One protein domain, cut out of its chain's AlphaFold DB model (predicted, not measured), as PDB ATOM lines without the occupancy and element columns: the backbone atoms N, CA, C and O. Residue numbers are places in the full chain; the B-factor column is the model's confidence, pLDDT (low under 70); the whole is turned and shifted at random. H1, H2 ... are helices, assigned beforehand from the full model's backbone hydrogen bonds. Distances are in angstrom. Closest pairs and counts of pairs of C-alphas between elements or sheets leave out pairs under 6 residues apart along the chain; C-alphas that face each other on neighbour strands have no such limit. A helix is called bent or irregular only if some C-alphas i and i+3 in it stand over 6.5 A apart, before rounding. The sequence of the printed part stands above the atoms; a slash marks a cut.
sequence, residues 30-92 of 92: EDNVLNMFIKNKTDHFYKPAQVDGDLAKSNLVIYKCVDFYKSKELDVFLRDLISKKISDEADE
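This is residues 30 to 92 of the 92 residues of an uncharacterized protein of Superficieibacter electus (UniProt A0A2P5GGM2). A long, thin helical hairpin: H1 runs toward a long loop at one end, H2 folds back beside the last part of H1, and H3 continues past H1 until residues 82 to 92 stick out at the other end. The 63 printed residues, with three named helices in the order H1, H2, H3, are all helix in class. The whole is only just extended, close to loose, with a radius of gyration of the C-alphas of 16.4 A and spans of 58 by 22 by 12 A.

H1, residues 33 to 46, and H2, residues 61 to 69, form a helical hairpin, running opposite ways at 36 degrees, only just a steep tilt. H1 touches H2 with residues 42 to 46 alone; the closest C-alphas, of Phe 45 and Val 61, are 5.6 A apart. H3, residues 72 to 90, is close to H2 but not clearly touching, the closest C-alphas, of Phe 68 and Leu 74, being 7.1 A apart. H1 and H3 are near each other. Each O i to N i+4 pair is within hydrogen-bond range in H2 and H3, and 7 of 10 in H1.

H1 begins at C-alpha 33 (105.840, 132.302, 151.545), is 20.8 A long and is irregular, with C-alphas 41 and 44 7.3 A apart. H2 spans 12.2 A. H3 spans 27.2 A to C-alpha 90 (94.976, 133.680, 168.568).

The farthest C-alphas, of Gly 53 and Glu 92, are 58.4 A apart. The printed part has no cut; the link from H1 to H2 is long. The model's pLDDT is under 70 at residues 30 to 31, 48 to 59 and 90 to 92.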
ATOM      1  N   GLU A  30      99.342 135.537 144.936       54.41
ATOM      2  CA  GLU A  30     100.648 135.398 144.276       54.41
ATOM      3  C   GLU A  30     101.766 135.868 145.235       54.41
ATOM      4  O   GLU A  30     101.544 136.720 146.095       54.41
ATOM      5  N   ASP A  31     102.950 135.252 145.146       63.59
ATOM      6  CA  ASP A  31     104.135 135.565 145.973       63.59
ATOM      7  C   ASP A  31     104.056 135.323 147.494       63.59
ATOM      8  O   ASP A  31     104.892 135.817 148.255       63.59
ATOM      9  N   ASN A  32     103.128 134.493 147.980       73.62
ATOM     10  CA  ASN A  32     103.171 134.073 149.385       73.62
ATOM     11  C   ASN A  32     104.400 133.190 149.721       73.62
ATOM     12  O   ASN A  32     105.086 132.639 148.855       73.62
ATOM     13  N   VAL A  33     104.669 133.033 151.023       82.19
ATOM     14  CA  VAL A  33     105.840 132.302 151.545       82.19
ATOM     15  C   VAL A  33     105.893 130.853 151.036       82.19
ATOM     16  O   VAL A  33     106.980 130.336 150.772       82.19
ATOM     17  N   LEU A  34     104.738 130.208 150.834       82.38
ATOM     18  CA  LEU A  34     104.660 128.859 150.274       82.38
ATOM     19  C   LEU A  34     105.048 128.833 148.787       82.38
ATOM     20  O   LEU A  34     105.844 127.981 148.393       82.38
ATOM     21  N   ASN A  35     104.566 129.778 147.976       78.19
ATOM     22  CA  ASN A  35     104.957 129.896 146.565       78.19
ATOM     23  C   ASN A  35     106.464 130.091 146.416       78.19
ATOM     24  O   ASN A  35     107.103 129.426 145.599       78.19
ATOM     25  N   MET A  36     107.041 130.974 147.231       84.06
ATOM     26  CA  MET A  36     108.477 131.244 147.203       84.06
ATOM     27  C   MET A  36     109.284 130.007 147.603       84.06
ATOM     28  O   MET A  36     110.284 129.685 146.959       84.06
ATOM     29  N   PHE A  37     108.822 129.273 148.618       87.31
ATOM     30  CA  PHE A  37     109.428 128.012 149.029       87.31
ATOM     31  C   PHE A  37     109.376 126.961 147.911       87.31
ATOM     32  O   PHE A  37     110.417 126.411 147.546       87.31
ATOM     33  N   ILE A  38     108.199 126.724 147.320       85.50
ATOM     34  CA  ILE A  38     108.026 125.763 146.219       85.50
ATOM     35  C   ILE A  38     108.912 126.153 145.036       85.50
ATOM     36  O   ILE A  38     109.641 125.305 144.523       85.50
ATOM     37  N   LYS A  39     108.911 127.425 144.623       84.50
ATOM     38  CA  LYS A  39     109.749 127.912 143.521       84.50
ATOM     39  C   LYS A  39     111.229 127.664 143.802       84.50
ATOM     40  O   LYS A  39     111.886 126.987 143.019       84.50
ATOM     41  N   ASN A  40     111.731 128.098 144.958       87.12
ATOM     42  CA  ASN A  40     113.135 127.909 145.339       87.12
ATOM     43  C   ASN A  40     113.549 126.430 145.351       87.12
ATOM     44  O   ASN A  40     114.678 126.095 144.984       87.12
ATOM     45  N   LYS A  41     112.644 125.535 145.758       88.88
ATOM     46  CA  LYS A  41     112.912 124.095 145.831       88.88
ATOM     47  C   LYS A  41     112.765 123.372 144.502       88.88
ATOM     48  O   LYS A  41     113.452 122.377 144.305       88.88
ATOM     49  N   THR A  42     111.928 123.857 143.592       84.94
ATOM     50  CA  THR A  42     111.572 123.121 142.368       84.94
ATOM     51  C   THR A  42     112.123 123.737 141.084       84.94
ATOM     52  O   THR A  42     112.155 123.050 140.068       84.94
ATOM     53  N   ASP A  43     112.653 124.967 141.105       84.25
ATOM     54  CA  ASP A  43     113.170 125.664 139.910       84.25
ATOM     55  C   ASP A  43     114.210 124.832 139.140       84.25
ATOM     56  O   ASP A  43     114.247 124.792 137.911       84.25
ATOM     57  N   HIS A  44     115.059 124.108 139.871       82.81
ATOM     58  CA  HIS A  44     116.093 123.263 139.281       82.81
ATOM     59  C   HIS A  44     115.554 121.959 138.671       82.81
ATOM     60  O   HIS A  44     116.272 121.310 137.911       82.81
ATOM     61  N   PHE A  45     114.308 121.565 138.955       83.44
ATOM     62  CA  PHE A  45     113.706 120.356 138.379       83.44
ATOM     63  C   PHE A  45     113.537 120.475 136.869       83.44
ATOM     64  O   PHE A  45     113.720 119.483 136.161       83.44
ATOM     65  N   TYR A  46     113.257 121.690 136.400       75.88
ATOM     66  CA  TYR A  46     113.025 122.038 135.000       75.88
ATOM     67  C   TYR A  46     114.320 122.229 134.197       75.88
ATOM     68  O   TYR A  46     114.270 122.447 132.985       75.88
ATOM     69  N   LYS A  47     115.487 122.148 134.848       76.06
ATOM     70  CA  LYS A  47     116.789 122.246 134.181       76.06
ATOM     71  C   LYS A  47     117.250 120.861 133.703       76.06
ATOM     72  O   LYS A  47     117.144 119.918 134.491       76.06
ATOM     73  N   PRO A  48     117.784 120.751 132.463       69.62
ATOM     74  CA  PRO A  48     118.447 119.552 131.938       69.62
ATOM     75  C   PRO A  48     119.365 118.904 132.973       69.62
ATOM     76  O   PRO A  48     120.295 119.545 133.460       69.62
ATOM     77  N   ALA A  49     119.108 117.641 133.316       66.19
ATOM     78  CA  ALA A  49     119.990 116.882 134.207       66.19
ATOM     79  C   ALA A  49     121.298 116.460 133.513       66.19
ATOM     80  O   ALA A  49     122.297 116.200 134.179       66.19
ATOM     81  N   GLN A  50     121.290 116.387 132.181       64.19
ATOM     82  CA  GLN A  50     122.437 116.039 131.351       64.19
ATOM     83  C   GLN A  50     122.487 116.968 130.136       64.19
ATOM     84  O   GLN A  50     121.449 117.409 129.649       64.19
ATOM     85  N   VAL A  51     123.700 117.280 129.675       64.75
ATOM     86  CA  VAL A  51     123.936 118.172 128.526       64.75
ATOM     87  C   VAL A  51     124.005 117.381 127.212       64.75
ATOM     88  O   VAL A  51     123.582 117.897 126.184       64.75
ATOM     89  N   ASP A  52     124.433 116.113 127.266       57.94
ATOM     90  CA  ASP A  52     124.664 115.251 126.099       57.94
ATOM     91  C   ASP A  52     124.070 113.840 126.277       57.94
ATOM     92  O   ASP A  52     123.960 113.334 127.396       57.94
ATOM     93  N   GLY A  53     123.715 113.192 125.159       63.47
ATOM     94  CA  GLY A  53     123.151 111.835 125.098       63.47
ATOM     95  C   GLY A  53     121.622 111.786 124.952       63.47
ATOM     96  O   GLY A  53     120.929 112.778 125.163       63.47
ATOM     97  N   ASP A  54     121.075 110.615 124.602       61.09
ATOM     98  CA  ASP A  54     119.638 110.429 124.306       61.09
ATOM     99  C   ASP A  54     118.711 110.792 125.482       61.09
ATOM    100  O   ASP A  54     117.548 111.145 125.287       61.09
ATOM    101  N   LEU A  55     119.234 110.757 126.711       57.62
ATOM    102  CA  LEU A  55     118.507 111.110 127.931       57.62
ATOM    103  C   LEU A  55     118.660 112.588 128.335       57.62
ATOM    104  O   LEU A  55     117.948 113.029 129.235       57.62
ATOM    105  N   ALA A  56     119.497 113.378 127.647       58.56
ATOM    106  CA  ALA A  56     119.730 114.798 127.947       58.56
ATOM    107  C   ALA A  56     118.465 115.666 127.876       58.56
ATOM    108  O   ALA A  56     118.370 116.699 128.536       58.56
ATOM    109  N   LYS A  57     117.462 115.224 127.109       56.00
ATOM    110  CA  LYS A  57     116.173 115.914 126.967       56.00
ATOM    111  C   LYS A  57     115.102 115.445 127.954       56.00
ATOM    112  O   LYS A  57     114.116 116.145 128.131       56.00
ATOM    113  N   SER A  58     115.276 114.295 128.610       63.16
ATOM    114  CA  SER A  58     114.278 113.756 129.542       63.16
ATOM    115  C   SER A  58     114.505 114.306 130.943       63.16
ATOM    116  O   SER A  58     115.249 113.735 131.739       63.16
ATOM    117  N   ASN A  59     113.840 115.412 131.279       61.25
ATOM    118  CA  ASN A  59     114.044 116.057 132.575       61.25
ATOM    119  C   ASN A  59     113.364 115.375 133.764       61.25
ATOM    120  O   ASN A  59     113.580 115.798 134.905       61.25
ATOM    121  N   LEU A  60     112.587 114.310 133.512       73.00
ATOM    122  CA  LEU A  60     111.859 113.515 134.512       73.00
ATOM    123  C   LEU A  60     111.184 114.397 135.579       73.00
ATOM    124  O   LEU A  60     111.093 114.020 136.747       73.00
ATOM    125  N   VAL A  61     110.720 115.585 135.172       75.75
ATOM    126  CA  VAL A  61     110.253 116.651 136.072       75.75
ATOM    127  C   VAL A  61     109.142 116.131 136.973       75.75
ATOM    128  O   VAL A  61     109.163 116.358 138.176       75.75
ATOM    129  N   ILE A  62     108.221 115.353 136.400       72.81
ATOM    130  CA  ILE A  62     107.108 114.736 137.124       72.81
ATOM    131  C   ILE A  62     107.609 113.871 138.287       72.81
ATOM    132  O   ILE A  62     107.074 113.975 139.386       72.81
ATOM    133  N   TYR A  63     108.655 113.064 138.087       76.88
ATOM    134  CA  TYR A  63     109.214 112.232 139.157       76.88
ATOM    135  C   TYR A  63     109.827 113.089 140.267       76.88
ATOM    136  O   TYR A  63     109.515 112.876 141.436       76.88
ATOM    137  N   LYS A  64     110.598 114.125 139.907       81.25
ATOM    138  CA  LYS A  64     111.176 115.067 140.880       81.25
ATOM    139  C   LYS A  64     110.091 115.788 141.694       81.25
ATOM    140  O   LYS A  64     110.221 115.929 142.906       81.25
ATOM    141  N   CYS A  65     108.992 116.189 141.051       81.31
ATOM    142  CA  CYS A  65     107.846 116.797 141.727       81.31
ATOM    143  C   CYS A  65     107.143 115.820 142.682       81.31
ATOM    144  O   CYS A  65     106.781 116.212 143.790       81.31
ATOM    145  N   VAL A  66     106.964 114.555 142.285       80.12
ATOM    146  CA  VAL A  66     106.366 113.520 143.148       80.12
ATOM    147  C   VAL A  66     107.245 113.237 144.366       80.12
ATOM    148  O   VAL A  66     106.722 113.106 145.475       80.12
ATOM    149  N   ASP A  67     108.563 113.176 144.186       85.06
ATOM    150  CA  ASP A  67     109.508 112.984 145.289       85.06
ATOM    151  C   ASP A  67     109.503 114.183 146.244       85.06
ATOM    152  O   ASP A  67     109.456 114.004 147.463       85.06
ATOM    153  N   PHE A  68     109.462 115.406 145.709       87.50
ATOM    154  CA  PHE A  68     109.329 116.622 146.514       87.50
ATOM    155  C   PHE A  68     108.013 116.665 147.299       87.50
ATOM    156  O   PHE A  68     108.025 116.973 148.491       87.50
ATOM    157  N   TYR A  69     106.896 116.291 146.671       84.50
ATOM    158  CA  TYR A  69     105.595 116.202 147.336       84.50
ATOM    159  C   TYR A  69     105.614 115.233 148.530       84.50
ATOM    160  O   TYR A  69     104.999 115.499 149.559       84.50
ATOM    161  N   LYS A  70     106.361 114.128 148.421       88.31
ATOM    162  CA  LYS A  70     106.538 113.140 149.499       88.31
ATOM    163  C   LYS A  70     107.648 113.504 150.491       88.31
ATOM    164  O   LYS A  70     107.920 112.729 151.411       88.31
ATOM    165  N   SER A  71     108.332 114.629 150.299       91.56
ATOM    166  CA  SER A  71     109.487 114.984 151.116       91.56
ATOM    167  C   SER A  71     109.072 115.380 152.534       91.56
ATOM    168  O   SER A  71     108.097 116.100 152.751       91.56
ATOM    169  N   LYS A  72     109.873 114.956 153.520       94.56
ATOM    170  CA  LYS A  72     109.723 115.418 154.910       94.56
ATOM    171  C   LYS A  72     109.903 116.929 155.032       94.56
ATOM    172  O   LYS A  72     109.329 117.536 155.922       94.56
ATOM    173  N   GLU A  73     110.710 117.520 154.154       93.25
ATOM    174  CA  GLU A  73     110.971 118.956 154.167       93.25
ATOM    175  C   GLU A  73     109.696 119.757 153.882       93.25
ATOM    176  O   GLU A  73     109.389 120.692 154.618       93.25
ATOM    177  N   LEU A  74     108.926 119.355 152.864       89.50
ATOM    178  CA  LEU A  74     107.646 119.988 152.563       89.50
ATOM    179  C   LEU A  74     106.634 119.786 153.703       89.50
ATOM    180  O   LEU A  74     105.954 120.739 154.071       89.50
ATOM    181  N   ASP A  75     106.558 118.584 154.288       89.62
ATOM    182  CA  ASP A  75     105.653 118.307 155.421       89.62
ATOM    183  C   ASP A  75     105.960 119.200 156.634       89.62
ATOM    184  O   ASP A  75     105.057 119.837 157.174       89.62
ATOM    185  N   VAL A  76     107.234 119.310 157.028       93.25
ATOM    186  CA  VAL A  76     107.654 120.178 158.142       93.25
ATOM    187  C   VAL A  76     107.339 121.641 157.839       93.25
ATOM    188  O   VAL A  76     106.731 122.317 158.666       93.25
ATOM    189  N   PHE A  77     107.671 122.115 156.635       91.31
ATOM    190  CA  PHE A  77     107.402 123.497 156.241       91.31
ATOM    191  C   PHE A  77     105.904 123.840 156.302       91.31
ATOM    192  O   PHE A  77     105.529 124.889 156.825       91.31
ATOM    193  N   LEU A  78     105.038 122.950 155.806       87.69
ATOM    194  CA  LEU A  78     103.587 123.152 155.855       87.69
ATOM    195  C   LEU A  78     103.062 123.173 157.295       87.69
ATOM    196  O   LEU A  78     102.238 124.026 157.625       87.69
ATOM    197  N   ARG A  79     103.552 122.281 158.164       88.75
ATOM    198  CA  ARG A  79     103.179 122.266 159.590       88.75
ATOM    199  C   ARG A  79     103.567 123.558 160.296       88.75
ATOM    200  O   ARG A  79     102.751 124.100 161.042       88.75
ATOM    201  N   ASP A  80     104.768 124.065 160.039       89.62
ATOM    202  CA  ASP A  80     105.244 125.322 160.620       89.62
ATOM    203  C   ASP A  80     104.403 126.507 160.142       89.62
ATOM    204  O   ASP A  80     104.033 127.374 160.935       89.62
ATOM    205  N   LEU A  81     104.067 126.536 158.850       86.25
ATOM    206  CA  LEU A  81     103.276 127.610 158.255       86.25
ATOM    207  C   LEU A  81     101.843 127.636 158.807       86.25
ATOM    208  O   LEU A  81     101.340 128.705 159.148       86.25
ATOM    209  N   ILE A  82     101.216 126.465 158.963       84.00
ATOM    210  CA  ILE A  82      99.896 126.327 159.596       84.00
ATOM    211  C   ILE A  82      99.957 126.734 161.073       84.00
ATOM    212  O   ILE A  82      99.096 127.474 161.539       84.00
ATOM    213  N   SER A  83     100.982 126.292 161.807       85.06
ATOM    214  CA  SER A  83     101.113 126.598 163.239       85.06
ATOM    215  C   SER A  83     101.296 128.095 163.494       85.06
ATOM    216  O   SER A  83     100.685 128.630 164.414       85.06
ATOM    217  N   LYS A  84     102.085 128.785 162.658       84.12
ATOM    218  CA  LYS A  84     102.238 130.248 162.727       84.12
ATOM    219  C   LYS A  84     100.918 130.967 162.481       84.12
ATOM    220  O   LYS A  84     100.532 131.792 163.291       84.12
ATOM    221  N   LYS A  85     100.193 130.577 161.427       79.81
ATOM    222  CA  LYS A  85      98.878 131.143 161.095       79.81
ATOM    223  C   LYS A  85      97.898 131.044 162.273       79.81
ATOM    224  O   LYS A  85      97.233 132.017 162.589       79.81
ATOM    225  N   ILE A  86      97.849 129.883 162.934       80.75
ATOM    226  CA  ILE A  86      96.984 129.652 164.103       80.75
ATOM    227  C   ILE A  86      97.408 130.513 165.301       80.75
ATOM    228  O   ILE A  86      96.548 130.984 166.036       80.75
ATOM    229  N   SER A  87      98.713 130.703 165.516       79.44
ATOM    230  CA  SER A  87      99.218 131.566 166.592       79.44
ATOM    231  C   SER A  87      98.868 133.031 166.347       79.44
ATOM    232  O   SER A  87      98.392 133.690 167.262       79.44
ATOM    233  N   ASP A  88      99.065 133.517 165.121       73.62
ATOM    234  CA  ASP A  88      98.801 134.911 164.757       73.62
ATOM    235  C   ASP A  88      97.303 135.258 164.894       73.62
ATOM    236  O   ASP A  88      96.964 136.356 165.315       73.62
ATOM    237  N   GLU A  89      96.403 134.309 164.600       71.25
ATOM    238  CA  GLU A  89      94.945 134.463 164.772       71.25
ATOM    239  C   GLU A  89      94.475 134.340 166.237       71.25
ATOM    240  O   GLU A  89      93.341 134.700 166.544       71.25
ATOM    241  N   ALA A  90      95.302 133.808 167.144       65.81
ATOM    242  CA  ALA A  90      94.976 133.680 168.568       65.81
ATOM    243  C   ALA A  90      95.371 134.917 169.398       65.81
ATOM    244  O   ALA A  90      94.912 135.055 170.534       65.81
ATOM    245  N   ASP A  91      96.218 135.783 168.835       58.22
ATOM    246  CA  ASP A  91      96.705 137.023 169.449       58.22
ATOM    247  C   ASP A  91      95.917 138.282 168.989       58.22
ATOM    248  O   ASP A  91      96.207 139.384 169.466       58.22
ATOM    249  N   GLU A  92      94.919 138.130 168.102       52.22
ATOM    250  CA  GLU A  92      93.941 139.163 167.677       52.22
ATOM    251  C   GLU A  92      92.605 139.072 168.439       52.22
ATOM    252  O   GLU A  92      92.043 140.150 168.759       52.22
TER     253      GLU A  92